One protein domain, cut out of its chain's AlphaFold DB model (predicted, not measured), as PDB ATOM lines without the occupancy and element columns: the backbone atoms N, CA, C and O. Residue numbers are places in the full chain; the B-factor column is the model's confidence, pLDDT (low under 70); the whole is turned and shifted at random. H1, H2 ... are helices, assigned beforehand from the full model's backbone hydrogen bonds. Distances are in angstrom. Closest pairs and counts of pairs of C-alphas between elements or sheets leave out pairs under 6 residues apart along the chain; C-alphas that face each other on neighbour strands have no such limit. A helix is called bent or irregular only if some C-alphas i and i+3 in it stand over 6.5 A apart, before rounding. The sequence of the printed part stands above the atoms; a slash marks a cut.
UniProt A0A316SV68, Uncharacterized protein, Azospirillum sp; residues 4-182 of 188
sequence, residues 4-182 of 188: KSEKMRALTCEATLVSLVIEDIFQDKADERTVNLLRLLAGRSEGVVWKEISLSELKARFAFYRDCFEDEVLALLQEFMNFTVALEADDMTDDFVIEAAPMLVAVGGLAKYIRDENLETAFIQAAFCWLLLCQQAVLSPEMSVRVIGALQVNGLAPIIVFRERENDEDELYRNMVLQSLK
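AT A GLANCE: This is residues 4 to 182 of the 188 residues of an uncharacterized protein of Azospirillum sp (UniProt A0A316SV68). Four long helices, H1, H4, H5 and H6, make an up-and-down bundle, each running against the one before it in the chain; H2 folds back on H1, with short H3 near H2 and H4. After H6 a long stretch without named elements leads to H7, which touches no helix. The 179 printed residues hold seven named helices, H1 to H7 in chain order, and no named strand: all helix. The whole is compact, radius of gyration of the C-alphas 17.9 A, yet elongated, spanning 57 by 32 by 31 A.

HOW THE PARTS SIT: H4, residues 62 to 85, touches H1, residues 4 to 26, at a shallow tilt of 27 degrees, opposite ways; their closest C-alphas, Ile 25 and Arg 66, are 6.2 A apart. Residues 77 to 85 of H4 alone touch H6, residues 117 to 138; closest C-alphas Met 81 and Ala 126, 5.4 A. H5, residues 94 to 113, touches H1, closest C-alphas Thr 12 and Met 103, 4.2 A. H5 and H6, a hairpin, only just touch, with 3 pairs of C-alphas within 8 A. H2, residues 32 to 42, forms a hairpin with H1. H3, residues 55 to 60, is close but not clearly touching H2. H7, residues 170 to 180, is apart from H6. Every O i to N i+4 pair is within hydrogen-bond range in H2, H3, H4, H6 and H7; H1 has 17 of 19, H5 12 of 16.

IN THESE COORDINATES: H4 measures 34.8 A from C-alpha 62 at (226.862, 185.030, 180.510) to C-alpha 85 at (222.057, 197.269, 212.701); H1 31.5 A, H6 31.4 A, H5 30.3 A. H1 is irregular, C-alphas 20 and 23 being 7.1 A apart; H5 only just, C-alphas 99 and 102 being 6.9 A apart.

THE WHOLE: The printed part has no cut. The links H2 to H3 and H6 to H7 are long. Residues 43 to 48 and 134 to 182 are under pLDDT 70.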
ATOM      1  N   LYS A   4     225.136 185.473 216.988       88.50
ATOM      2  CA  LYS A   4     225.699 186.605 216.235       88.50
ATOM      3  C   LYS A   4     227.081 186.257 215.676       88.50
ATOM      4  O   LYS A   4     227.318 186.473 214.491       88.50
ATOM      5  N   SER A   5     227.945 185.626 216.470       85.94
ATOM      6  CA  SER A   5     229.245 185.093 216.032       85.94
ATOM      7  C   SER A   5     229.105 184.046 214.919       85.94
ATOM      8  O   SER A   5     229.842 184.083 213.934       85.94
ATOM      9  N   GLU A   6     228.138 183.129 215.022       88.69
ATOM     10  CA  GLU A   6     227.842 182.157 213.956       88.69
ATOM     11  C   GLU A   6     227.423 182.842 212.647       88.69
ATOM     12  O   GLU A   6     227.960 182.517 211.584       88.69
ATOM     13  N   LYS A   7     226.516 183.826 212.723       89.88
ATOM     14  CA  LYS A   7     226.057 184.590 211.554       89.88
ATOM     15  C   LYS A   7     227.172 185.433 210.932       89.88
ATOM     16  O   LYS A   7     227.319 185.423 209.713       89.88
ATOM     17  N   MET A   8     227.997 186.090 211.745       87.75
ATOM     18  CA  MET A   8     229.183 186.810 211.275       87.75
ATOM     19  C   MET A   8     230.119 185.870 210.506       87.75
ATOM     20  O   MET A   8     230.466 186.176 209.372       87.75
ATOM     21  N   ARG A   9     230.444 184.678 211.030       86.31
ATOM     22  CA  ARG A   9     231.305 183.705 210.322       86.31
ATOM     23  C   ARG A   9     230.709 183.232 208.994       86.31
ATOM     24  O   ARG A   9     231.457 182.996 208.041       86.31
ATOM     25  N   ALA A  10     229.385 183.076 208.922       88.38
ATOM     26  CA  ALA A  10     228.690 182.747 207.681       88.38
ATOM     27  C   ALA A  10     228.850 183.872 206.644       88.38
ATOM     28  O   ALA A  10     229.370 183.609 205.557       88.38
ATOM     29  N   LEU A  11     228.528 185.115 207.026       88.12
ATOM     30  CA  LEU A  11     228.680 186.316 206.194       88.12
ATOM     31  C   LEU A  11     230.134 186.553 205.760       88.12
ATOM     32  O   LEU A  11     230.380 186.839 204.591       88.12
ATOM     33  N   THR A  12     231.116 186.365 206.650       85.19
ATOM     34  CA  THR A  12     232.551 186.433 206.324       85.19
ATOM     35  C   THR A  12     232.907 185.463 205.199       85.19
ATOM     36  O   THR A  12     233.582 185.834 204.235       85.19
ATOM     37  N   CYS A  13     232.458 184.208 205.306       86.75
ATOM     38  CA  CYS A  13     232.745 183.182 204.308       86.75
ATOM     39  C   CYS A  13     232.063 183.487 202.969       86.75
ATOM     40  O   CYS A  13     232.672 183.304 201.916       86.75
ATOM     41  N   GLU A  14     230.813 183.941 203.007       88.88
ATOM     42  CA  GLU A  14     230.024 184.255 201.821       88.88
ATOM     43  C   GLU A  14     230.587 185.472 201.081       88.88
ATOM     44  O   GLU A  14     230.924 185.366 199.903       88.88
ATOM     45  N   ALA A  15     230.844 186.574 201.789       86.56
ATOM     46  CA  ALA A  15     231.474 187.763 201.222       86.56
ATOM     47  C   ALA A  15     232.862 187.483 200.640       86.56
ATOM     48  O   ALA A  15     233.206 188.026 199.589       86.56
ATOM     49  N   THR A  16     233.641 186.592 201.262       84.81
ATOM     50  CA  THR A  16     234.928 186.143 200.710       84.81
ATOM     51  C   THR A  16     234.736 185.383 199.394       84.81
ATOM     52  O   THR A  16     235.421 185.680 198.416       84.81
ATOM     53  N   LEU A  17     233.798 184.431 199.329       86.94
ATOM     54  CA  LEU A  17     233.514 183.670 198.104       86.94
ATOM     55  C   LEU A  17     233.002 184.573 196.976       86.94
ATOM     56  O   LEU A  17     233.494 184.474 195.852       86.94
ATOM     57  N   VAL A  18     232.076 185.485 197.282       88.94
ATOM     58  CA  VAL A  18     231.539 186.458 196.321       88.94
ATOM     59  C   VAL A  18     232.652 187.371 195.796       88.94
ATOM     60  O   VAL A  18     232.811 187.505 194.584       88.94
ATOM     61  N   SER A  19     233.506 187.906 196.677       85.06
ATOM     62  CA  SER A  19     234.649 188.757 196.296       85.06
ATOM     63  C   SER A  19     235.669 188.046 195.399       85.06
ATOM     64  O   SER A  19     236.279 188.678 194.542       85.06
ATOM     65  N   LEU A  20     235.849 186.730 195.554       86.56
ATOM     66  CA  LEU A  20     236.765 185.931 194.728       86.56
ATOM     67  C   LEU A  20     236.229 185.611 193.322       86.56
ATOM     68  O   LEU A  20     237.019 185.185 192.475       86.56
ATOM     69  N   VAL A  21     234.919 185.767 193.107       89.69
ATOM     70  CA  VAL A  21     234.185 185.411 191.877       89.69
ATOM     71  C   VAL A  21     233.743 186.649 191.095       89.69
ATOM     72  O   VAL A  21     233.674 186.604 189.867       89.69
ATOM     73  N   ILE A  22     233.463 187.761 191.777       88.75
ATOM     74  CA  ILE A  22     232.840 188.938 191.165       88.75
ATOM     75  C   ILE A  22     233.654 189.535 190.018       88.75
ATOM     76  O   ILE A  22     233.077 189.946 189.016       88.75
ATOM     77  N   GLU A  23     234.985 189.534 190.102       86.69
ATOM     78  CA  GLU A  23     235.830 190.057 189.024       86.69
ATOM     79  C   GLU A  23     235.912 189.095 187.830       86.69
ATOM     80  O   GLU A  23     235.885 189.551 186.686       86.69
ATOM     81  N   ASP A  24     235.911 187.779 188.070       90.00
ATOM     82  CA  ASP A  24     235.843 186.763 187.011       90.00
ATOM     83  C   ASP A  24     234.525 186.878 186.220       90.00
ATOM     84  O   ASP A  24     234.514 186.726 184.995       90.00
ATOM     85  N   ILE A  25     233.417 187.169 186.917       89.31
ATOM     86  CA  ILE A  25     232.096 187.383 186.317       89.31
ATOM     87  C   ILE A  25     232.011 188.751 185.630       89.31
ATOM     88  O   ILE A  25     231.667 188.820 184.461       89.31
ATOM     89  N   PHE A  26     232.356 189.860 186.284       85.31
ATOM     90  CA  PHE A  26     232.148 191.195 185.701       85.31
ATOM     91  C   PHE A  26     233.153 191.574 184.597       85.31
ATOM     92  O   PHE A  26     232.905 192.539 183.874       85.31
ATOM     93  N   GLN A  27     234.264 190.840 184.451       85.94
ATOM     94  CA  GLN A  27     235.265 191.042 183.391       85.94
ATOM     95  C   GLN A  27     235.195 189.993 182.262       85.94
ATOM     96  O   GLN A  27     236.127 189.918 181.460       85.94
ATOM     97  N   ASP A  28     234.142 189.169 182.205       87.44
ATOM     98  CA  ASP A  28     233.956 188.079 181.229       87.44
ATOM     99  C   ASP A  28     235.101 187.029 181.227       87.44
ATOM    100  O   ASP A  28     235.427 186.416 180.205       87.44
ATOM    101  N   LYS A  29     235.734 186.802 182.389       90.81
ATOM    102  CA  LYS A  29     236.945 185.969 182.561       90.81
ATOM    103  C   LYS A  29     236.707 184.587 183.172       90.81
ATOM    104  O   LYS A  29     237.666 183.832 183.316       90.81
ATOM    105  N   ALA A  30     235.462 184.238 183.493       92.19
ATOM    106  CA  ALA A  30     235.132 183.018 184.227       92.19
ATOM    107  C   ALA A  30     235.763 181.726 183.666       92.19
ATOM    108  O   ALA A  30     235.783 181.471 182.451       92.19
ATOM    109  N   ASP A  31     236.219 180.872 184.579       93.25
ATOM    110  CA  ASP A  31     236.833 179.573 184.316       93.25
ATOM    111  C   ASP A  31     236.273 178.470 185.247       93.25
ATOM    112  O   ASP A  31     235.250 178.641 185.916       93.25
ATOM    113  N   GLU A  32     236.918 177.300 185.277       94.00
ATOM    114  CA  GLU A  32     236.512 176.194 186.156       94.00
ATOM    115  C   GLU A  32     236.709 176.515 187.652       94.00
ATOM    116  O   GLU A  32     235.970 175.992 188.487       94.00
ATOM    117  N   ARG A  33     237.657 177.388 188.032       94.44
ATOM    118  CA  ARG A  33     237.763 177.889 189.414       94.44
ATOM    119  C   ARG A  33     236.538 178.742 189.732       94.44
ATOM    120  O   ARG A  33     235.925 178.507 190.771       94.44
ATOM    121  N   THR A  34     236.146 179.661 188.849       92.69
ATOM    122  CA  THR A  34     234.945 180.494 189.032       92.69
ATOM    123  C   THR A  34     233.695 179.630 189.226       92.69
ATOM    124  O   THR A  34     232.956 179.817 190.190       92.69
ATOM    125  N   VAL A  35     233.495 178.615 188.378       91.62
ATOM    126  CA  VAL A  35     232.362 177.673 188.480       91.62
ATOM    127  C   VAL A  35     232.385 176.871 189.786       91.62
ATOM    128  O   VAL A  35     231.345 176.687 190.416       91.62
ATOM    129  N   ASN A  36     233.552 176.406 190.236       90.75
ATOM    130  CA  ASN A  36     233.650 175.670 191.499       90.75
ATOM    131  C   ASN A  36     233.407 176.568 192.725       90.75
ATOM    132  O   ASN A  36     232.784 176.115 193.684       90.75
ATOM    133  N   LEU A  37     233.822 177.838 192.688       89.94
ATOM    134  CA  LEU A  37     233.500 178.816 193.733       89.94
ATOM    135  C   LEU A  37     231.999 179.153 193.757       89.94
ATOM    136  O   LEU A  37     231.413 179.182 194.838       89.94
ATOM    137  N   LEU A  38     231.354 179.299 192.593       88.50
ATOM    138  CA  LEU A  38     229.894 179.445 192.492       88.50
ATOM    139  C   LEU A  38     229.157 178.242 193.097       88.50
ATOM    140  O   LEU A  38     228.227 178.424 193.875       88.50
ATOM    141  N   ARG A  39     229.598 177.006 192.827       87.25
ATOM    142  CA  ARG A  39     229.017 175.795 193.445       87.25
ATOM    143  C   ARG A  39     229.206 175.749 194.966       87.25
ATOM    144  O   ARG A  39     228.322 175.271 195.672       87.25
ATOM    145  N   LEU A  40     230.334 176.245 195.482       87.25
ATOM    146  CA  LEU A  40     230.576 176.361 196.927       87.25
ATOM    147  C   LEU A  40     229.662 177.408 197.582       87.25
ATOM    148  O   LEU A  40     229.156 177.156 198.674       87.25
ATOM    149  N   LEU A  41     229.411 178.531 196.902       83.69
ATOM    150  CA  LEU A  41     228.422 179.540 197.298       83.69
ATOM    151  C   LEU A  41     227.002 178.937 197.308       83.69
ATOM    152  O   LEU A  41     226.284 179.035 198.299       83.69
ATOM    153  N   ALA A  42     226.655 178.177 196.266       80.38
ATOM    154  CA  ALA A  42     225.399 177.433 196.142       80.38
ATOM    155  C   ALA A  42     225.130 176.447 197.286       80.38
ATOM    156  O   ALA A  42     223.982 176.122 197.581       80.38
ATOM    157  N   GLY A  43     226.184 175.907 197.900       68.62
ATOM    158  CA  GLY A  43     226.077 175.036 199.071       68.62
ATOM    159  C   GLY A  43     225.626 175.764 200.343       68.62
ATOM    160  O   GLY A  43     225.357 175.098 201.339       68.62
ATOM    161  N   ARG A  44     225.568 177.104 200.318       67.75
ATOM    162  CA  ARG A  44     225.211 177.974 201.445       67.75
ATOM    163  C   ARG A  44     223.936 178.781 201.193       67.75
ATOM    164  O   ARG A  44     223.149 178.908 202.124       67.75
ATOM    165  N   SER A  45     223.689 179.232 199.960       60.75
ATOM    166  CA  SER A  45     222.422 179.875 199.587       60.75
ATOM    167  C   SER A  45     221.343 178.858 199.169       60.75
ATOM    168  O   SER A  45     221.623 177.754 198.679       60.75
ATOM    169  N   GLU A  46     220.065 179.219 199.334       58.47
ATOM    170  CA  GLU A  46     218.939 178.377 198.885       58.47
ATOM    171  C   GLU A  46     218.855 178.274 197.344       58.47
ATOM    172  O   GLU A  46     218.207 177.372 196.808       58.47
ATOM    173  N   GLY A  47     219.580 179.134 196.616       63.06
ATOM    174  CA  GLY A  47     219.615 179.185 195.157       63.06
ATOM    175  C   GLY A  47     220.080 177.883 194.493       63.06
ATOM    176  O   GLY A  47     221.125 177.308 194.815       63.06
ATOM    177  N   VAL A  48     219.305 177.408 193.514       65.31
ATOM    178  CA  VAL A  48     219.650 176.236 192.680       65.31
ATOM    179  C   VAL A  48     220.568 176.620 191.511       65.31
ATOM    180  O   VAL A  48     221.358 175.796 191.058       65.31
ATOM    181  N   VAL A  49     220.512 177.883 191.067       77.00
ATOM    182  CA  VAL A  49     221.149 178.420 189.843       77.00
ATOM    183  C   VAL A  49     222.642 178.082 189.730       77.00
ATOM    184  O   VAL A  49     223.131 177.800 188.639       77.00
ATOM    185  N   TRP A  50     223.352 178.050 190.858       85.69
ATOM    186  CA  TRP A  50     224.793 177.797 190.923       85.69
ATOM    187  C   TRP A  50     225.175 176.331 191.181       85.69
ATOM    188  O   TRP A  50     226.333 175.966 190.983       85.69
ATOM    189  N   LYS A  51     224.239 175.478 191.626       81.00
ATOM    190  CA  LYS A  51     224.535 174.098 192.063       81.00
ATOM    191  C   LYS A  51     224.964 173.199 190.900       81.00
ATOM    192  O   LYS A  51     225.882 172.397 191.048       81.00
ATOM    193  N   GLU A  52     224.329 173.366 189.740       83.44
ATOM    194  CA  GLU A  52     224.488 172.476 188.577       83.44
ATOM    195  C   GLU A  52     225.140 173.161 187.359       83.44
ATOM    196  O   GLU A  52     225.389 172.515 186.343       83.44
ATOM    197  N   ILE A  53     225.482 174.452 187.466       88.69
ATOM    198  CA  ILE A  53     226.049 175.240 186.363       88.69
ATOM    199  C   ILE A  53     227.356 174.631 185.828       88.69
ATOM    200  O   ILE A  53     228.223 174.188 186.588       88.69
ATOM    201  N   SER A  54     227.517 174.625 184.504       92.12
ATOM    202  CA  SER A  54     228.756 174.244 183.807       92.12
ATOM    203  C   SER A  54     229.466 175.473 183.234       92.12
ATOM    204  O   SER A  54     228.813 176.467 182.918       92.12
ATOM    205  N   LEU A  55     230.786 175.414 183.021       93.81
ATOM    206  CA  LEU A  55     231.523 176.525 182.401       93.81
ATOM    207  C   LEU A  55     231.010 176.857 180.991       93.81
ATOM    208  O   LEU A  55     230.951 178.024 180.604       93.81
ATOM    209  N   SER A  56     230.603 175.837 180.233       94.12
ATOM    210  CA  SER A  56     229.961 175.996 178.926       94.12
ATOM    211  C   SER A  56     228.625 176.734 179.010       94.12
ATOM    212  O   SER A  56     228.359 177.590 178.173       94.12
ATOM    213  N   GLU A  57     227.797 176.439 180.015       93.12
ATOM    214  CA  GLU A  57     226.502 177.103 180.192       93.12
ATOM    215  C   GLU A  57     226.661 178.535 180.711       93.12
ATOM    216  O   GLU A  57     226.043 179.450 180.162       93.12
ATOM    217  N   LEU A  58     227.558 178.742 181.683       91.50
ATOM    218  CA  LEU A  58     227.939 180.064 182.176       91.50
ATOM    219  C   LEU A  58     228.365 180.969 181.014       91.50
ATOM    220  O   LEU A  58     227.826 182.059 180.854       91.50
ATOM    221  N   LYS A  59     229.263 180.490 180.141       91.50
ATOM    222  CA  LYS A  59     229.721 181.237 178.956       91.50
ATOM    223  C   LYS A  59     228.640 181.430 177.894       91.50
ATOM    224  O   LYS A  59     228.604 182.482 177.265       91.50
ATOM    225  N   ALA A  60     227.744 180.462 177.699       93.38
ATOM    226  CA  ALA A  60     226.656 180.579 176.726       93.38
ATOM    227  C   ALA A  60     225.569 181.589 177.141       93.38
ATOM    228  O   ALA A  60     224.913 182.171 176.278       93.38
ATOM    229  N   ARG A  61     225.362 181.796 178.448       91.00
ATOM    230  CA  ARG A  61     224.300 182.656 179.006       91.00
ATOM    231  C   ARG A  61     224.861 183.737 179.932       91.00
ATOM    232  O   ARG A  61     224.245 184.090 180.933       91.00
ATOM    233  N   PHE A  62     226.034 184.258 179.589       89.38
ATOM    234  CA  PHE A  62     226.862 185.030 180.510       89.38
ATOM    235  C   PHE A  62     226.174 186.278 181.085       89.38
ATOM    236  O   PHE A  62     226.242 186.502 182.288       89.38
ATOM    237  N   ALA A  63     225.426 187.029 180.266       89.69
ATOM    238  CA  ALA A  63     224.642 188.178 180.733       89.69
ATOM    239  C   ALA A  63     223.611 187.792 181.811       89.69
ATOM    240  O   ALA A  63     223.588 188.396 182.873       89.69
ATOM    241  N   PHE A  64     222.842 186.718 181.591       90.38
ATOM    242  CA  PHE A  64     221.859 186.225 182.563       90.38
ATOM    243  C   PHE A  64     222.511 185.838 183.899       90.38
ATOM    244  O   PHE A  64     222.000 186.190 184.954       90.38
ATOM    245  N   TYR A  65     223.649 185.138 183.866       89.19
ATOM    246  CA  TYR A  65     224.350 184.774 185.101       89.19
ATOM    247  C   TYR A  65     225.035 185.959 185.774       89.19
ATOM    248  O   TYR A  65     225.128 185.972 186.995       89.19
ATOM    249  N   ARG A  66     225.485 186.962 185.015       89.88
ATOM    250  CA  ARG A  66     225.979 188.216 185.583       89.88
ATOM    251  C   ARG A  66     224.868 188.962 186.320       89.88
ATOM    252  O   ARG A  66     225.107 189.369 187.448       89.88
ATOM    253  N   ASP A  67     223.681 189.070 185.726       89.69
ATOM    254  CA  ASP A  67     222.518 189.700 186.361       89.69
ATOM    255  C   ASP A  67     222.131 188.941 187.649       89.69
ATOM    256  O   ASP A  67     222.061 189.539 188.719       89.69
ATOM    257  N   CYS A  68     222.020 187.604 187.596       89.19
ATOM    258  CA  CYS A  68     221.772 186.789 188.795       89.19
ATOM    259  C   CYS A  68     222.867 186.926 189.866       89.19
ATOM    260  O   CYS A  68     222.574 186.817 191.052       89.19
ATOM    261  N   PHE A  69     224.130 187.121 189.479       89.25
ATOM    262  CA  PHE A  69     225.219 187.312 190.438       89.25
ATOM    263  C   PHE A  69     225.214 188.723 191.042       89.25
ATOM    264  O   PHE A  69     225.606 188.897 192.190       89.25
ATOM    265  N   GLU A  70     224.743 189.728 190.301       88.56
ATOM    266  CA  GLU A  70     224.525 191.078 190.823       88.56
ATOM    267  C   GLU A  70     223.424 191.088 191.897       88.56
ATOM    268  O   GLU A  70     223.626 191.676 192.958       88.56
ATOM    269  N   ASP A  71     222.329 190.347 191.690       87.62
ATOM    270  CA  ASP A  71     221.282 190.156 192.706       87.62
ATOM    271  C   ASP A  71     221.828 189.505 193.998       87.62
ATOM    272  O   ASP A  71     221.529 189.975 195.097       87.62
ATOM    273  N   GLU A  72     222.674 188.470 193.891       87.62
ATOM    274  CA  GLU A  72     223.313 187.804 195.047       87.62
ATOM    275  C   GLU A  72     224.256 188.756 195.813       87.62
ATOM    276  O   GLU A  72     224.268 188.778 197.046       87.62
ATOM    277  N   VAL A  73     225.014 189.601 195.100       88.88
ATOM    278  CA  VAL A  73     225.873 190.637 195.710       88.88
ATOM    279  C   VAL A  73     225.033 191.651 196.488       88.88
ATOM    280  O   VAL A  73     225.382 192.005 197.616       88.88
ATOM    281  N   LEU A  74     223.915 192.104 195.916       88.06
ATOM    282  CA  LEU A  74     223.006 193.047 196.568       88.06
ATOM    283  C   LEU A  74     222.319 192.423 197.793       88.06
ATOM    284  O   LEU A  74     222.205 193.092 198.822       88.06
ATOM    285  N   ALA A  75     221.915 191.152 197.720       88.69
ATOM    286  CA  ALA A  75     221.335 190.415 198.841       88.69
ATOM    287  C   ALA A  75     222.324 190.273 200.013       88.69
ATOM    288  O   ALA A  75     221.983 190.604 201.150       88.69
ATOM    289  N   LEU A  76     223.573 189.886 199.735       89.25
ATOM    290  CA  LEU A  76     224.643 189.803 200.735       89.25
ATOM    291  C   LEU A  76     224.922 191.162 201.401       89.25
ATOM    292  O   LEU A  76     225.049 191.243 202.625       89.25
ATOM    293  N   LEU A  77     225.005 192.241 200.615       88.38
ATOM    294  CA  LEU A  77     225.205 193.596 201.142       88.38
ATOM    295  C   LEU A  77     224.048 194.014 202.064       88.38
ATOM    296  O   LEU A  77     224.286 194.598 203.123       88.38
ATOM    297  N   GLN A  78     222.806 193.677 201.704       89.00
ATOM    298  CA  GLN A  78     221.631 193.904 202.550       89.00
ATOM    299  C   GLN A  78     221.655 193.066 203.829       89.00
ATOM    300  O   GLN A  78     221.335 193.590 204.898       89.00
ATOM    301  N   GLU A  79     222.060 191.795 203.771       90.12
ATOM    302  CA  GLU A  79     222.173 190.974 204.977       90.12
ATOM    303  C   GLU A  79     223.268 191.489 205.918       90.12
ATOM    304  O   GLU A  79     223.032 191.564 207.125       90.12
ATOM    305  N   PHE A  80     224.412 191.928 205.382       87.75
ATOM    306  CA  PHE A  80     225.442 192.619 206.159       87.75
ATOM    307  C   PHE A  80     224.878 193.871 206.845       87.75
ATOM    308  O   PHE A  80     225.010 194.000 208.061       87.75
ATOM    309  N   MET A  81     224.197 194.762 206.113       87.75
ATOM    310  CA  MET A  81     223.590 195.965 206.698       87.75
ATOM    311  C   MET A  81     222.624 195.613 207.836       87.75
ATOM    312  O   MET A  81     222.782 196.109 208.952       87.75
ATOM    313  N   ASN A  82     221.689 194.694 207.588       90.19
ATOM    314  CA  ASN A  82     220.728 194.226 208.589       90.19
ATOM    315  C   ASN A  82     221.413 193.588 209.809       90.19
ATOM    316  O   ASN A  82     220.952 193.768 210.935       90.19
ATOM    317  N   PHE A  83     222.520 192.868 209.605       89.75
ATOM    318  CA  PHE A  83     223.324 192.310 210.688       89.75
ATOM    319  C   PHE A  83     223.993 193.407 211.521       89.75
ATOM    320  O   PHE A  83     223.845 193.395 212.738       89.75
ATOM    321  N   THR A  84     224.651 194.391 210.893       83.56
ATOM    322  CA  THR A  84     225.317 195.493 211.618       83.56
ATOM    323  C   THR A  84     224.353 196.338 212.456       83.56
ATOM    324  O   THR A  84     224.716 196.780 213.540       83.56
ATOM    325  N   VAL A  85     223.114 196.530 211.986       84.50
ATOM    326  CA  VAL A  85     222.057 197.269 212.701       84.50
ATOM    327  C   VAL A  85     221.532 196.491 213.916       84.50
ATOM    328  O   VAL A  85     221.015 197.097 214.850       84.50
ATOM    329  N   ALA A  86     221.682 195.164 213.927       89.25
ATOM    330  CA  ALA A  86     221.288 194.290 215.032       89.25
ATOM    331  C   ALA A  86     222.407 194.052 216.070       89.25
ATOM    332  O   ALA A  86     222.234 193.217 216.965       89.25
ATOM    333  N   LEU A  87     223.547 194.743 215.943       87.00
ATOM    334  CA  LEU A  87     224.638 194.681 216.912       87.00
ATOM    335  C   LEU A  87     224.508 195.739 218.008       87.00
ATOM    336  O   LEU A  87     224.053 196.861 217.797       87.00
ATOM    337  N   GLU A  88     224.969 195.352 219.186       86.75
ATOM    338  CA  GLU A  88     224.978 196.106 220.429       86.75
ATOM    339  C   GLU A  88     226.424 196.185 220.949       86.75
ATOM    340  O   GLU A  88     227.301 195.430 220.522       86.75
ATOM    341  N   ALA A  89     226.708 197.112 221.868       79.44
ATOM    342  CA  ALA A  89     228.072 197.306 222.373       79.44
ATOM    343  C   ALA A  89     228.633 196.049 223.071       79.44
ATOM    344  O   ALA A  89     229.825 195.775 222.965       79.44
ATOM    345  N   ASP A  90     227.766 195.259 223.712       83.56
ATOM    346  CA  ASP A  90     228.132 194.024 224.416       83.56
ATOM    347  C   ASP A  90     228.543 192.879 223.463       83.56
ATOM    348  O   ASP A  90     229.237 191.953 223.885       83.56
ATOM    349  N   ASP A  91     228.178 192.938 222.172       83.44
ATOM    350  CA  ASP A  91     228.622 191.951 221.172       83.44
ATOM    351  C   ASP A  91     230.082 192.172 220.749       83.44
ATOM    352  O   ASP A  91     230.760 191.241 220.306       83.44
ATOM    353  N   MET A  92     230.580 193.409 220.875       78.44
ATOM    354  CA  MET A  92     231.874 193.869 220.354       78.44
ATOM    355  C   MET A  92     233.064 193.432 221.223       78.44
ATOM    356  O   MET A  92     233.975 194.205 221.517       78.44
ATOM    357  N   THR A  93     233.067 192.160 221.615       77.94
ATOM    358  CA  THR A  93     234.216 191.491 222.229       77.94
ATOM    359  C   THR A  93     235.411 191.474 221.277       77.94
ATOM    360  O   THR A  93     235.248 191.440 220.056       77.94
ATOM    361  N   ASP A  94     236.623 191.442 221.830       72.12
ATOM    362  CA  ASP A  94     237.856 191.397 221.038       72.12
ATOM    363  C   ASP A  94     237.863 190.270 219.987       72.12
ATOM    364  O   ASP A  94     238.241 190.495 218.838       72.12
ATOM    365  N   ASP A  95     237.427 189.064 220.366       76.31
ATOM    366  CA  ASP A  95     237.412 187.900 219.474       76.31
ATOM    367  C   ASP A  95     236.384 188.081 218.343       76.31
ATOM    368  O   ASP A  95     236.707 187.846 217.177       76.31
ATOM    369  N   PHE A  96     235.178 188.580 218.651       80.94
ATOM    370  CA  PHE A  96     234.156 188.895 217.641       80.94
ATOM    371  C   PHE A  96     234.652 189.953 216.646       80.94
ATOM    372  O   PHE A  96     234.499 189.808 215.433       80.94
ATOM    373  N   VAL A  97     235.293 191.003 217.159       74.81
ATOM    374  CA  VAL A  97     235.822 192.124 216.377       74.81
ATOM    375  C   VAL A  97     236.987 191.691 215.472       74.81
ATOM    376  O   VAL A  97     237.054 192.124 214.319       74.81
ATOM    377  N   ILE A  98     237.868 190.800 215.945       72.50
ATOM    378  CA  ILE A  98     238.937 190.192 215.135       72.50
ATOM    379  C   ILE A  98     238.350 189.293 214.038       72.50
ATOM    380  O   ILE A  98     238.738 189.418 212.875       72.50
ATOM    381  N   GLU A  99     237.412 188.406 214.377       74.81
ATOM    382  CA  GLU A  99     236.809 187.483 213.408       74.81
ATOM    383  C   GLU A  99     235.947 188.199 212.347       74.81
ATOM    384  O   GLU A  99     235.837 187.715 211.218       74.81
ATOM    385  N   ALA A 100     235.388 189.370 212.672       76.50
ATOM    386  CA  ALA A 100     234.597 190.192 211.756       76.50
ATOM    387  C   ALA A 100     235.430 191.076 210.805       76.50
ATOM    388  O   ALA A 100     234.922 191.513 209.769       76.50
ATOM    389  N   ALA A 101     236.705 191.350 211.104       72.81
ATOM    390  CA  ALA A 101     237.533 192.229 210.272       72.81
ATOM    391  C   ALA A 101     237.667 191.772 208.794       72.81
ATOM    392  O   ALA A 101     237.564 192.624 207.906       72.81
ATOM    393  N   PRO A 102     237.811 190.468 208.466       71.00
ATOM    394  CA  PRO A 102     237.829 190.002 207.077       71.00
ATOM    395  C   PRO A 102     236.498 190.210 206.339       71.00
ATOM    396  O   PRO A 102     236.513 190.508 205.144       71.00
ATOM    397  N   MET A 103     235.354 190.108 207.035       80.06
ATOM    398  CA  MET A 103     234.031 190.405 206.462       80.06
ATOM    399  C   MET A 103     233.974 191.853 205.994       80.06
ATOM    400  O   MET A 103     233.622 192.113 204.850       80.06
ATOM    401  N   LEU A 104     234.374 192.786 206.862       75.56
ATOM    402  CA  LEU A 104     234.403 194.215 206.558       75.56
ATOM    403  C   LEU A 104     235.237 194.501 205.298       75.56
ATOM    404  O   LEU A 104     234.769 195.202 204.403       75.56
ATOM    405  N   VAL A 105     236.433 193.914 205.184       72.75
ATOM    406  CA  VAL A 105     237.294 194.071 203.997       72.75
ATOM    407  C   VAL A 105     236.625 193.526 202.730       72.75
ATOM    408  O   VAL A 105     236.592 194.226 201.717       72.75
ATOM    409  N   ALA A 106     236.069 192.312 202.779       77.00
ATOM    410  CA  ALA A 106     235.402 191.695 201.633       77.00
ATOM    411  C   ALA A 106     234.183 192.515 201.178       77.00
ATOM    412  O   ALA A 106     234.104 192.949 200.031       77.00
ATOM    413  N   VAL A 107     233.275 192.813 202.107       79.94
ATOM    414  CA  VAL A 107     232.053 193.595 201.876       79.94
ATOM    415  C   VAL A 107     232.382 195.017 201.384       79.94
ATOM    416  O   VAL A 107     231.740 195.510 200.459       79.94
ATOM    417  N   GLY A 108     233.429 195.659 201.913       76.81
ATOM    418  CA  GLY A 108     233.923 196.945 201.410       76.81
ATOM    419  C   GLY A 108     234.398 196.887 199.953       76.81
ATOM    420  O   GLY A 108     234.118 197.801 199.181       76.81
ATOM    421  N   GLY A 109     235.043 195.789 199.546       76.06
ATOM    422  CA  GLY A 109     235.410 195.531 198.149       76.06
ATOM    423  C   GLY A 109     234.214 195.306 197.215       76.06
ATOM    424  O   GLY A 109     234.327 195.555 196.013       76.06
ATOM    425  N   LEU A 110     233.064 194.882 197.757       82.38
ATOM    426  CA  LEU A 110     231.804 194.706 197.026       82.38
ATOM    427  C   LEU A 110     230.989 196.005 196.900       82.38
ATOM    428  O   LEU A 110     230.192 196.131 195.973       82.38
ATOM    429  N   ALA A 111     231.217 197.000 197.762       79.31
ATOM    430  CA  ALA A 111     230.475 198.264 197.746       79.31
ATOM    431  C   ALA A 111     230.568 199.015 196.400       79.31
ATOM    432  O   ALA A 111     229.613 199.676 196.001       79.31
ATOM    433  N   LYS A 112     231.669 198.839 195.647       79.19
ATOM    434  CA  LYS A 112     231.866 199.409 194.295       79.19
ATOM    435  C   LYS A 112     230.855 198.927 193.239       79.19
ATOM    436  O   LYS A 112     230.821 199.483 192.145       79.19
ATOM    437  N   TYR A 113     230.068 197.890 193.541       79.50
ATOM    438  CA  TYR A 113     229.020 197.352 192.666       79.50
ATOM    439  C   TYR A 113     227.609 197.829 193.042       79.50
ATOM    440  O   TYR A 113     226.658 197.531 192.322       79.50
ATOM    441  N   ILE A 114     227.453 198.598 194.128       79.94
ATOM    442  CA  ILE A 114     226.183 199.259 194.436       79.94
ATOM    443  C   ILE A 114     225.925 200.336 193.376       79.94
ATOM    444  O   ILE A 114     226.762 201.206 193.153       79.94
ATOM    445  N   ARG A 115     224.755 200.282 192.727       79.69
ATOM    446  CA  ARG A 115     224.313 201.291 191.744       79.69
ATOM    447  C   ARG A 115     223.143 202.159 192.218       79.69
ATOM    448  O   ARG A 115     222.767 203.090 191.513       79.69
ATOM    449  N   ASP A 116     222.546 201.833 193.364       83.12
ATOM    450  CA  ASP A 116     221.447 202.590 193.968       83.12
ATOM    451  C   ASP A 116     221.986 203.504 195.078       83.12
ATOM    452  O   ASP A 116     222.572 203.028 196.051       83.12
ATOM    453  N   GLU A 117     221.770 204.813 194.940       78.94
ATOM    454  CA  GLU A 117     222.280 205.838 195.865       78.94
ATOM    455  C   GLU A 117     221.727 205.686 197.298       78.94
ATOM    456  O   GLU A 117     222.409 206.015 198.274       78.94
ATOM    457  N   ASN A 118     220.504 205.163 197.461       82.75
ATOM    458  CA  ASN A 118     219.915 204.922 198.781       82.75
ATOM    459  C   ASN A 118     220.569 203.708 199.441       82.75
ATOM    460  O   ASN A 118     220.844 203.739 200.640       82.75
ATOM    461  N   LEU A 119     220.840 202.656 198.663       80.69
ATOM    462  CA  LEU A 119     221.539 201.466 199.142       80.69
ATOM    463  C   LEU A 119     223.000 201.780 199.497       80.69
ATOM    464  O   LEU A 119     223.486 201.308 200.521       80.69
ATOM    465  N   GLU A 120     223.675 202.625 198.713       81.56
ATOM    466  CA  GLU A 120     225.027 203.112 199.021       81.56
ATOM    467  C   GLU A 120     225.017 203.930 200.321       81.56
ATOM    468  O   GLU A 120     225.816 203.682 201.225       81.56
ATOM    469  N   THR A 121     224.045 204.835 200.473       79.31
ATOM    470  CA  THR A 121     223.851 205.623 201.700       79.31
ATOM    471  C   THR A 121     223.576 204.736 202.920       79.31
ATOM    472  O   THR A 121     224.162 204.954 203.982       79.31
ATOM    473  N   ALA A 122     222.718 203.722 202.790       82.12
ATOM    474  CA  ALA A 122     222.429 202.766 203.859       82.12
ATOM    475  C   ALA A 122     223.668 201.931 204.223       82.12
ATOM    476  O   ALA A 122     223.947 201.723 205.405       82.12
ATOM    477  N   PHE A 123     224.454 201.525 203.223       83.25
ATOM    478  CA  PHE A 123     225.691 200.775 203.417       83.25
ATOM    479  C   PHE A 123     226.730 201.591 204.190       83.25
ATOM    480  O   PHE A 123     227.308 201.113 205.168       83.25
ATOM    481  N   ILE A 124     226.899 202.857 203.812       76.06
ATOM    482  CA  ILE A 124     227.728 203.832 204.523       76.06
ATOM    483  C   ILE A 124     227.272 203.978 205.984       76.06
ATOM    484  O   ILE A 124     228.101 203.941 206.893       76.06
ATOM    485  N   GLN A 125     225.966 204.120 206.231       77.44
ATOM    486  CA  GLN A 125     225.414 204.259 207.584       77.44
ATOM    487  C   GLN A 125     225.657 203.012 208.444       77.44
ATOM    488  O   GLN A 125     226.134 203.141 209.568       77.44
ATOM    489  N   ALA A 126     225.406 201.815 207.908       81.44
ATOM    490  CA  ALA A 126     225.711 200.536 208.550       81.44
ATOM    491  C   ALA A 126     227.195 200.427 208.952       81.44
ATOM    492  O   ALA A 126     227.530 200.088 210.089       81.44
ATOM    493  N   ALA A 127     228.088 200.803 208.035       75.06
ATOM    494  CA  ALA A 127     229.528 200.797 208.247       75.06
ATOM    495  C   ALA A 127     229.965 201.820 209.331       75.06
ATOM    496  O   ALA A 127     230.830 201.522 210.160       75.06
ATOM    497  N   PHE A 128     229.316 202.989 209.407       72.81
ATOM    498  CA  PHE A 128     229.500 203.950 210.505       72.81
ATOM    499  C   PHE A 128     228.939 203.459 211.850       72.81
ATOM    500  O   PHE A 128     229.578 203.673 212.881       72.81
ATOM    501  N   CYS A 129     227.786 202.784 211.870       76.12
ATOM    502  CA  CYS A 129     227.231 202.189 213.090       76.12
ATOM    503  C   CYS A 129     228.182 201.137 213.674       76.12
ATOM    504  O   CYS A 129     228.481 201.186 214.868       76.12
ATOM    505  N   TRP A 130     228.741 200.262 212.830       76.81
ATOM    506  CA  TRP A 130     229.777 199.309 213.241       76.81
ATOM    507  C   TRP A 130     230.976 200.016 213.891       76.81
ATOM    508  O   TRP A 130     231.415 199.636 214.976       76.81
ATOM    509  N   LEU A 131     231.488 201.077 213.254       70.56
ATOM    510  CA  LEU A 131     232.591 201.883 213.788       70.56
ATOM    511  C   LEU A 131     232.297 202.439 215.186       70.56
ATOM    512  O   LEU A 131     233.161 202.382 216.060       70.56
ATOM    513  N   LEU A 132     231.097 202.986 215.392       70.12
ATOM    514  CA  LEU A 132     230.685 203.561 216.673       70.12
ATOM    515  C   LEU A 132     230.588 202.490 217.766       70.12
ATOM    516  O   LEU A 132     231.041 202.730 218.883       70.12
ATOM    517  N   LEU A 133     230.067 201.306 217.442       73.00
ATOM    518  CA  LEU A 133     230.006 200.169 218.364       73.00
ATOM    519  C   LEU A 133     231.413 199.672 218.743       73.00
ATOM    520  O   LEU A 133     231.703 199.515 219.929       73.00
ATOM    521  N   CYS A 134     232.327 199.530 217.775       68.88
ATOM    522  CA  CYS A 134     233.731 199.220 218.070       68.88
ATOM    523  C   CYS A 134     234.386 200.292 218.954       68.88
ATOM    524  O   CYS A 134     235.091 199.948 219.897       68.88
ATOM    525  N   GLN A 135     234.148 201.582 218.690       62.47
ATOM    526  CA  GLN A 135     234.667 202.672 219.527       62.47
ATOM    527  C   GLN A 135     234.112 202.638 220.957       62.47
ATOM    528  O   GLN A 135     234.840 202.960 221.892       62.47
ATOM    529  N   GLN A 136     232.852 202.241 221.149       62.31
ATOM    530  CA  GLN A 136     232.252 202.114 222.480       62.31
ATOM    531  C   GLN A 136     232.872 200.963 223.279       62.31
ATOM    532  O   GLN A 136     233.220 201.171 224.440       62.31
ATOM    533  N   ALA A 137     233.101 199.801 222.658       61.81
ATOM    534  CA  ALA A 137     233.815 198.689 223.294       61.81
ATOM    535  C   ALA A 137     235.263 199.066 223.658       61.81
ATOM    536  O   ALA A 137     235.693 198.889 224.796       61.81
ATOM    537  N   VAL A 138     235.976 199.704 222.726       52.41
ATOM    538  CA  VAL A 138     237.347 200.235 222.880       52.41
ATOM    539  C   VAL A 138     237.518 201.203 224.055       52.41
ATOM    540  O   VAL A 138     238.618 201.320 224.591       52.41
ATOM    541  N   LEU A 139     236.460 201.907 224.466       48.47
ATOM    542  CA  LEU A 139     236.486 202.810 225.623       48.47
ATOM    543  C   LEU A 139     236.342 202.077 226.972       48.47
ATOM    544  O   LEU A 139     236.405 202.723 228.022       48.47
ATOM    545  N   SER A 140     236.191 200.748 226.967       47.34
ATOM    546  CA  SER A 140     236.325 199.916 228.163       47.34
ATOM    547  C   SER A 140     237.768 199.972 228.701       47.34
ATOM    548  O   SER A 140     238.703 199.747 227.929       47.34
ATOM    549  N   PRO A 141     237.993 200.199 230.013       43.94
ATOM    550  CA  PRO A 141     239.337 200.289 230.602       43.94
ATOM    551  C   PRO A 141     240.229 199.045 230.444       43.94
ATOM    552  O   PRO A 141     241.412 199.110 230.777       43.94
ATOM    553  N   GLU A 142     239.672 197.919 229.994       44.19
ATOM    554  CA  GLU A 142     240.372 196.638 229.833       44.19
ATOM    555  C   GLU A 142     240.878 196.390 228.395       44.19
ATOM    556  O   GLU A 142     241.710 195.508 228.191       44.19
ATOM    557  N   MET A 143     240.442 197.181 227.401       42.91
ATOM    558  CA  MET A 143     240.866 197.033 226.000       42.91
ATOM    559  C   MET A 143     242.078 197.921 225.657       42.91
ATOM    560  O   MET A 143     242.092 199.124 225.908       42.91
ATOM    561  N   SER A 144     243.098 197.335 225.017       44.06
ATOM    562  CA  SER A 144     244.269 198.045 224.466       44.06
ATOM    563  C   SER A 144     244.351 197.849 222.947       44.06
ATOM    564  O   SER A 144     243.993 196.790 222.440       44.06
ATOM    565  N   VAL A 145     244.675 198.911 222.198       44.31
ATOM    566  CA  VAL A 145     243.891 199.235 220.987       44.31
ATOM    567  C   VAL A 145     244.751 199.885 219.870       44.31
ATOM    568  O   VAL A 145     245.210 201.019 220.021       44.31
ATOM    569  N   ARG A 146     244.966 199.197 218.722       49.47
ATOM    570  CA  ARG A 146     245.654 199.724 217.499       49.47
ATOM    571  C   ARG A 146     245.161 199.166 216.142       49.47
ATOM    572  O   ARG A 146     244.808 198.004 216.055       49.47
ATOM    573  N   VAL A 147     245.196 200.013 215.102       47.16
ATOM    574  CA  VAL A 147     244.548 199.906 213.763       47.16
ATOM    575  C   VAL A 147     244.865 198.650 212.921       47.16
ATOM    576  O   VAL A 147     246.017 198.447 212.556       47.16
ATOM    577  N   ILE A 148     243.829 197.916 212.480       43.00
ATOM    578  CA  ILE A 148     243.937 196.656 211.698       43.00
ATOM    579  C   ILE A 148     243.386 196.749 210.247       43.00
ATOM    580  O   ILE A 148     243.647 195.867 209.435       43.00
ATOM    581  N   GLY A 149     242.650 197.802 209.860       41.97
ATOM    582  CA  GLY A 149     241.978 197.832 208.548       41.97
ATOM    583  C   GLY A 149     241.592 199.212 208.016       41.97
ATOM    584  O   GLY A 149     241.847 200.235 208.654       41.97
ATOM    585  N   ALA A 150     241.014 199.210 206.808       44.38
ATOM    586  CA  ALA A 150     240.575 200.395 206.079       44.38
ATOM    587  C   ALA A 150     239.505 200.062 205.013       44.38
ATOM    588  O   ALA A 150     239.847 199.603 203.925       44.38
ATOM    589  N   LEU A 151     238.219 200.334 205.279       47.44
ATOM    590  CA  LEU A 151     237.209 200.407 204.206       47.44
ATOM    591  C   LEU A 151     237.338 201.722 203.432       47.44
ATOM    592  O   LEU A 151     237.074 202.784 203.984       47.44
ATOM    593  N   GLN A 152     237.653 201.649 202.143       46.69
ATOM    594  CA  GLN A 152     237.540 202.788 201.236       46.69
ATOM    595  C   GLN A 152     236.264 202.637 200.401       46.69
ATOM    596  O   GLN A 152     236.253 201.941 199.391       46.69
ATOM    597  N   VAL A 153     235.183 203.289 200.833       47.78
ATOM    598  CA  VAL A 153     233.885 203.293 200.136       47.78
ATOM    599  C   VAL A 153     233.727 204.640 199.443       47.78
ATOM    600  O   VAL A 153     233.499 205.628 200.131       47.78
ATOM    601  N   ASN A 154     233.918 204.706 198.121       44.28
ATOM    602  CA  ASN A 154     233.619 205.870 197.262       44.28
ATOM    603  C   ASN A 154     233.869 207.269 197.888       44.28
ATOM    604  O   ASN A 154     233.034 208.166 197.827       44.28
ATOM    605  N   GLY A 155     235.049 207.469 198.490       41.53
ATOM    606  CA  GLY A 155     235.463 208.753 199.082       41.53
ATOM    607  C   GLY A 155     235.222 208.918 200.590       41.53
ATOM    608  O   GLY A 155     235.555 209.969 201.136       41.53
ATOM    609  N   LEU A 156     234.703 207.901 201.282       39.50
ATOM    610  CA  LEU A 156     234.550 207.878 202.739       39.50
ATOM    611  C   LEU A 156     235.684 207.140 203.459       39.50
ATOM    612  O   LEU A 156     236.397 206.310 202.894       39.50
ATOM    613  N   ALA A 157     235.873 207.540 204.718       38.91
ATOM    614  CA  ALA A 157     237.072 207.287 205.506       38.91
ATOM    615  C   ALA A 157     237.202 205.830 206.005       38.91
ATOM    616  O   ALA A 157     236.195 205.187 206.303       38.91
ATOM    617  N   PRO A 158     238.443 205.334 206.177       41.84
ATOM    618  CA  PRO A 158     238.721 203.963 206.584       41.84
ATOM    619  C   PRO A 158     238.167 203.582 207.953       41.84
ATOM    620  O   PRO A 158     238.415 204.241 208.963       41.84
ATOM    621  N   ILE A 159     237.496 202.431 207.973       45.53
ATOM    622  CA  ILE A 159     237.086 201.721 209.186       45.53
ATOM    623  C   ILE A 159     238.293 201.090 209.879       45.53
ATOM    624  O   ILE A 159     238.981 200.253 209.302       45.53
ATOM    625  N   ILE A 160     238.506 201.489 211.133       45.94
ATOM    626  CA  ILE A 160     239.661 201.168 211.968       45.94
ATOM    627  C   ILE A 160     239.222 200.268 213.134       45.94
ATOM    628  O   ILE A 160     238.315 200.618 213.886       45.94
ATOM    629  N   VAL A 161     239.893 199.124 213.284       44.31
ATOM    630  CA  VAL A 161     239.644 198.066 214.288       44.31
ATOM    631  C   VAL A 161     240.932 197.792 215.084       44.31
ATOM    632  O   VAL A 161     241.999 198.152 214.590       44.31
ATOM    633  N   PHE A 162     240.867 197.238 216.307       46.00
ATOM    634  CA  PHE A 162     241.905 197.468 217.321       46.00
ATOM    635  C   PHE A 162     242.386 196.259 218.169       46.00
ATOM    636  O   PHE A 162     241.556 195.590 218.769       46.00
ATOM    637  N   ARG A 163     243.720 196.069 218.301       50.00
ATOM    638  CA  ARG A 163     244.485 195.376 219.396       50.00
ATOM    639  C   ARG A 163     246.010 195.492 219.131       50.00
ATOM    640  O   ARG A 163     246.360 195.972 218.062       50.00
ATOM    641  N   GLU A 164     246.991 195.111 219.967       44.59
ATOM    642  CA  GLU A 164     247.111 195.021 221.445       44.59
ATOM    643  C   GLU A 164     248.456 195.674 221.853       44.59
ATOM    644  O   GLU A 164     248.482 196.836 222.259       44.59
ATOM    645  N   ARG A 165     249.579 194.954 221.675       44.84
ATOM    646  CA  ARG A 165     250.965 195.410 221.920       44.84
ATOM    647  C   ARG A 165     251.689 195.871 220.659       44.84
ATOM    648  O   ARG A 165     251.435 195.353 219.581       44.84
ATOM    649  N   GLU A 166     252.651 196.778 220.842       44.59
ATOM    650  CA  GLU A 166     253.585 197.194 219.790       44.59
ATOM    651  C   GLU A 166     254.569 196.079 219.413       44.59
ATOM    652  O   GLU A 166     255.224 195.493 220.281       44.59
ATOM    653  N   ASN A 167     254.736 195.872 218.110       50.09
ATOM    654  CA  ASN A 167     255.907 195.239 217.511       50.09
ATOM    655  C   ASN A 167     256.476 196.158 216.410       50.09
ATOM    656  O   ASN A 167     255.738 196.948 215.820       50.09
ATOM    657  N   ASP A 168     257.771 196.058 216.099       52.72
ATOM    658  CA  ASP A 168     258.452 197.002 215.187       52.72
ATOM    659  C   ASP A 168     257.877 196.996 213.747       52.72
ATOM    660  O   ASP A 168     258.043 197.953 212.990       52.72
ATOM    661  N   GLU A 169     257.142 195.945 213.366       50.84
ATOM    662  CA  GLU A 169     256.456 195.831 212.069       50.84
ATOM    663  C   GLU A 169     255.161 196.675 211.973       50.84
ATOM    664  O   GLU A 169     254.732 197.026 210.867       50.84
ATOM    665  N   ASP A 170     254.571 197.086 213.103       48.31
ATOM    666  CA  ASP A 170     253.330 197.882 213.142       48.31
ATOM    667  C   ASP A 170     253.516 199.287 212.559       48.31
ATOM    668  O   ASP A 170     252.569 199.898 212.054       48.31
ATOM    669  N   GLU A 171     254.734 199.831 212.633       51.19
ATOM    670  CA  GLU A 171     255.036 201.159 212.106       51.19
ATOM    671  C   GLU A 171     254.888 201.196 210.576       51.19
ATOM    672  O   GLU A 171     254.434 202.202 210.024       51.19
ATOM    673  N   LEU A 172     255.160 200.081 209.886       50.19
ATOM    674  CA  LEU A 172     254.984 199.964 208.439       50.19
ATOM    675  C   LEU A 172     253.497 200.002 208.051       50.19
ATOM    676  O   LEU A 172     253.101 200.821 207.220       50.19
ATOM    677  N   TYR A 173     252.662 199.179 208.696       48.88
ATOM    678  CA  TYR A 173     251.213 199.150 208.455       48.88
ATOM    679  C   TYR A 173     250.546 200.476 208.825       48.88
ATOM    680  O   TYR A 173     249.765 201.022 208.042       48.88
ATOM    681  N   ARG A 174     250.906 201.052 209.978       48.62
ATOM    682  CA  ARG A 174     250.424 202.367 210.412       48.62
ATOM    683  C   ARG A 174     250.789 203.458 209.407       48.62
ATOM    684  O   ARG A 174     249.931 204.272 209.068       48.62
ATOM    685  N   ASN A 175     252.026 203.479 208.909       53.03
ATOM    686  CA  ASN A 175     252.445 204.451 207.901       53.03
ATOM    687  C   ASN A 175     251.750 204.227 206.554       53.03
ATOM    688  O   ASN A 175     251.373 205.208 205.921       53.03
ATOM    689  N   MET A 176     251.503 202.978 206.151       49.78
ATOM    690  CA  MET A 176     250.765 202.656 204.925       49.78
ATOM    691  C   MET A 176     249.305 203.134 205.000       49.78
ATOM    692  O   MET A 176     248.855 203.861 204.116       49.78
ATOM    693  N   VAL A 177     248.587 202.843 206.093       47.22
ATOM    694  CA  VAL A 177     247.213 203.336 206.319       47.22
ATOM    695  C   VAL A 177     247.176 204.869 206.397       47.22
ATOM    696  O   VAL A 177     246.313 205.500 205.788       47.22
ATOM    697  N   LEU A 178     248.138 205.498 207.087       48.94
ATOM    698  CA  LEU A 178     248.245 206.961 207.166       48.94
ATOM    699  C   LEU A 178     248.645 207.624 205.836       48.94
ATOM    700  O   LEU A 178     248.315 208.794 205.635       48.94
ATOM    701  N   GLN A 179     249.343 206.920 204.942       47.72
ATOM    702  CA  GLN A 179     249.622 207.385 203.582       47.72
ATOM    703  C   GLN A 179     248.373 207.286 202.705       47.72
ATOM    704  O   GLN A 179     248.017 208.291 202.097       47.72
ATOM    705  N   SER A 180     247.648 206.163 202.720       44.06
ATOM    706  CA  SER A 180     246.365 206.027 202.007       44.06
ATOM    707  C   SER A 180     245.319 207.048 202.479       44.06
ATOM    708  O   SER A 180     244.564 207.577 201.674       44.06
ATOM    709  N   LEU A 181     245.328 207.406 203.769       42.41
ATOM    710  CA  LEU A 181     244.498 208.472 204.350       42.41
ATOM    711  C   LEU A 181     244.856 209.896 203.897       42.41
ATOM    712  O   LEU A 181     244.013 210.788 203.960       42.41
ATOM    713  N   LYS A 182     246.115 210.141 203.518       44.44
ATOM    714  CA  LYS A 182     246.622 211.471 203.126       44.44
ATOM    715  C   LYS A 182     246.781 211.627 201.614       44.44
ATOM    716  O   LYS A 182     246.873 212.751 201.125       44.44
TER     717      LYS A 182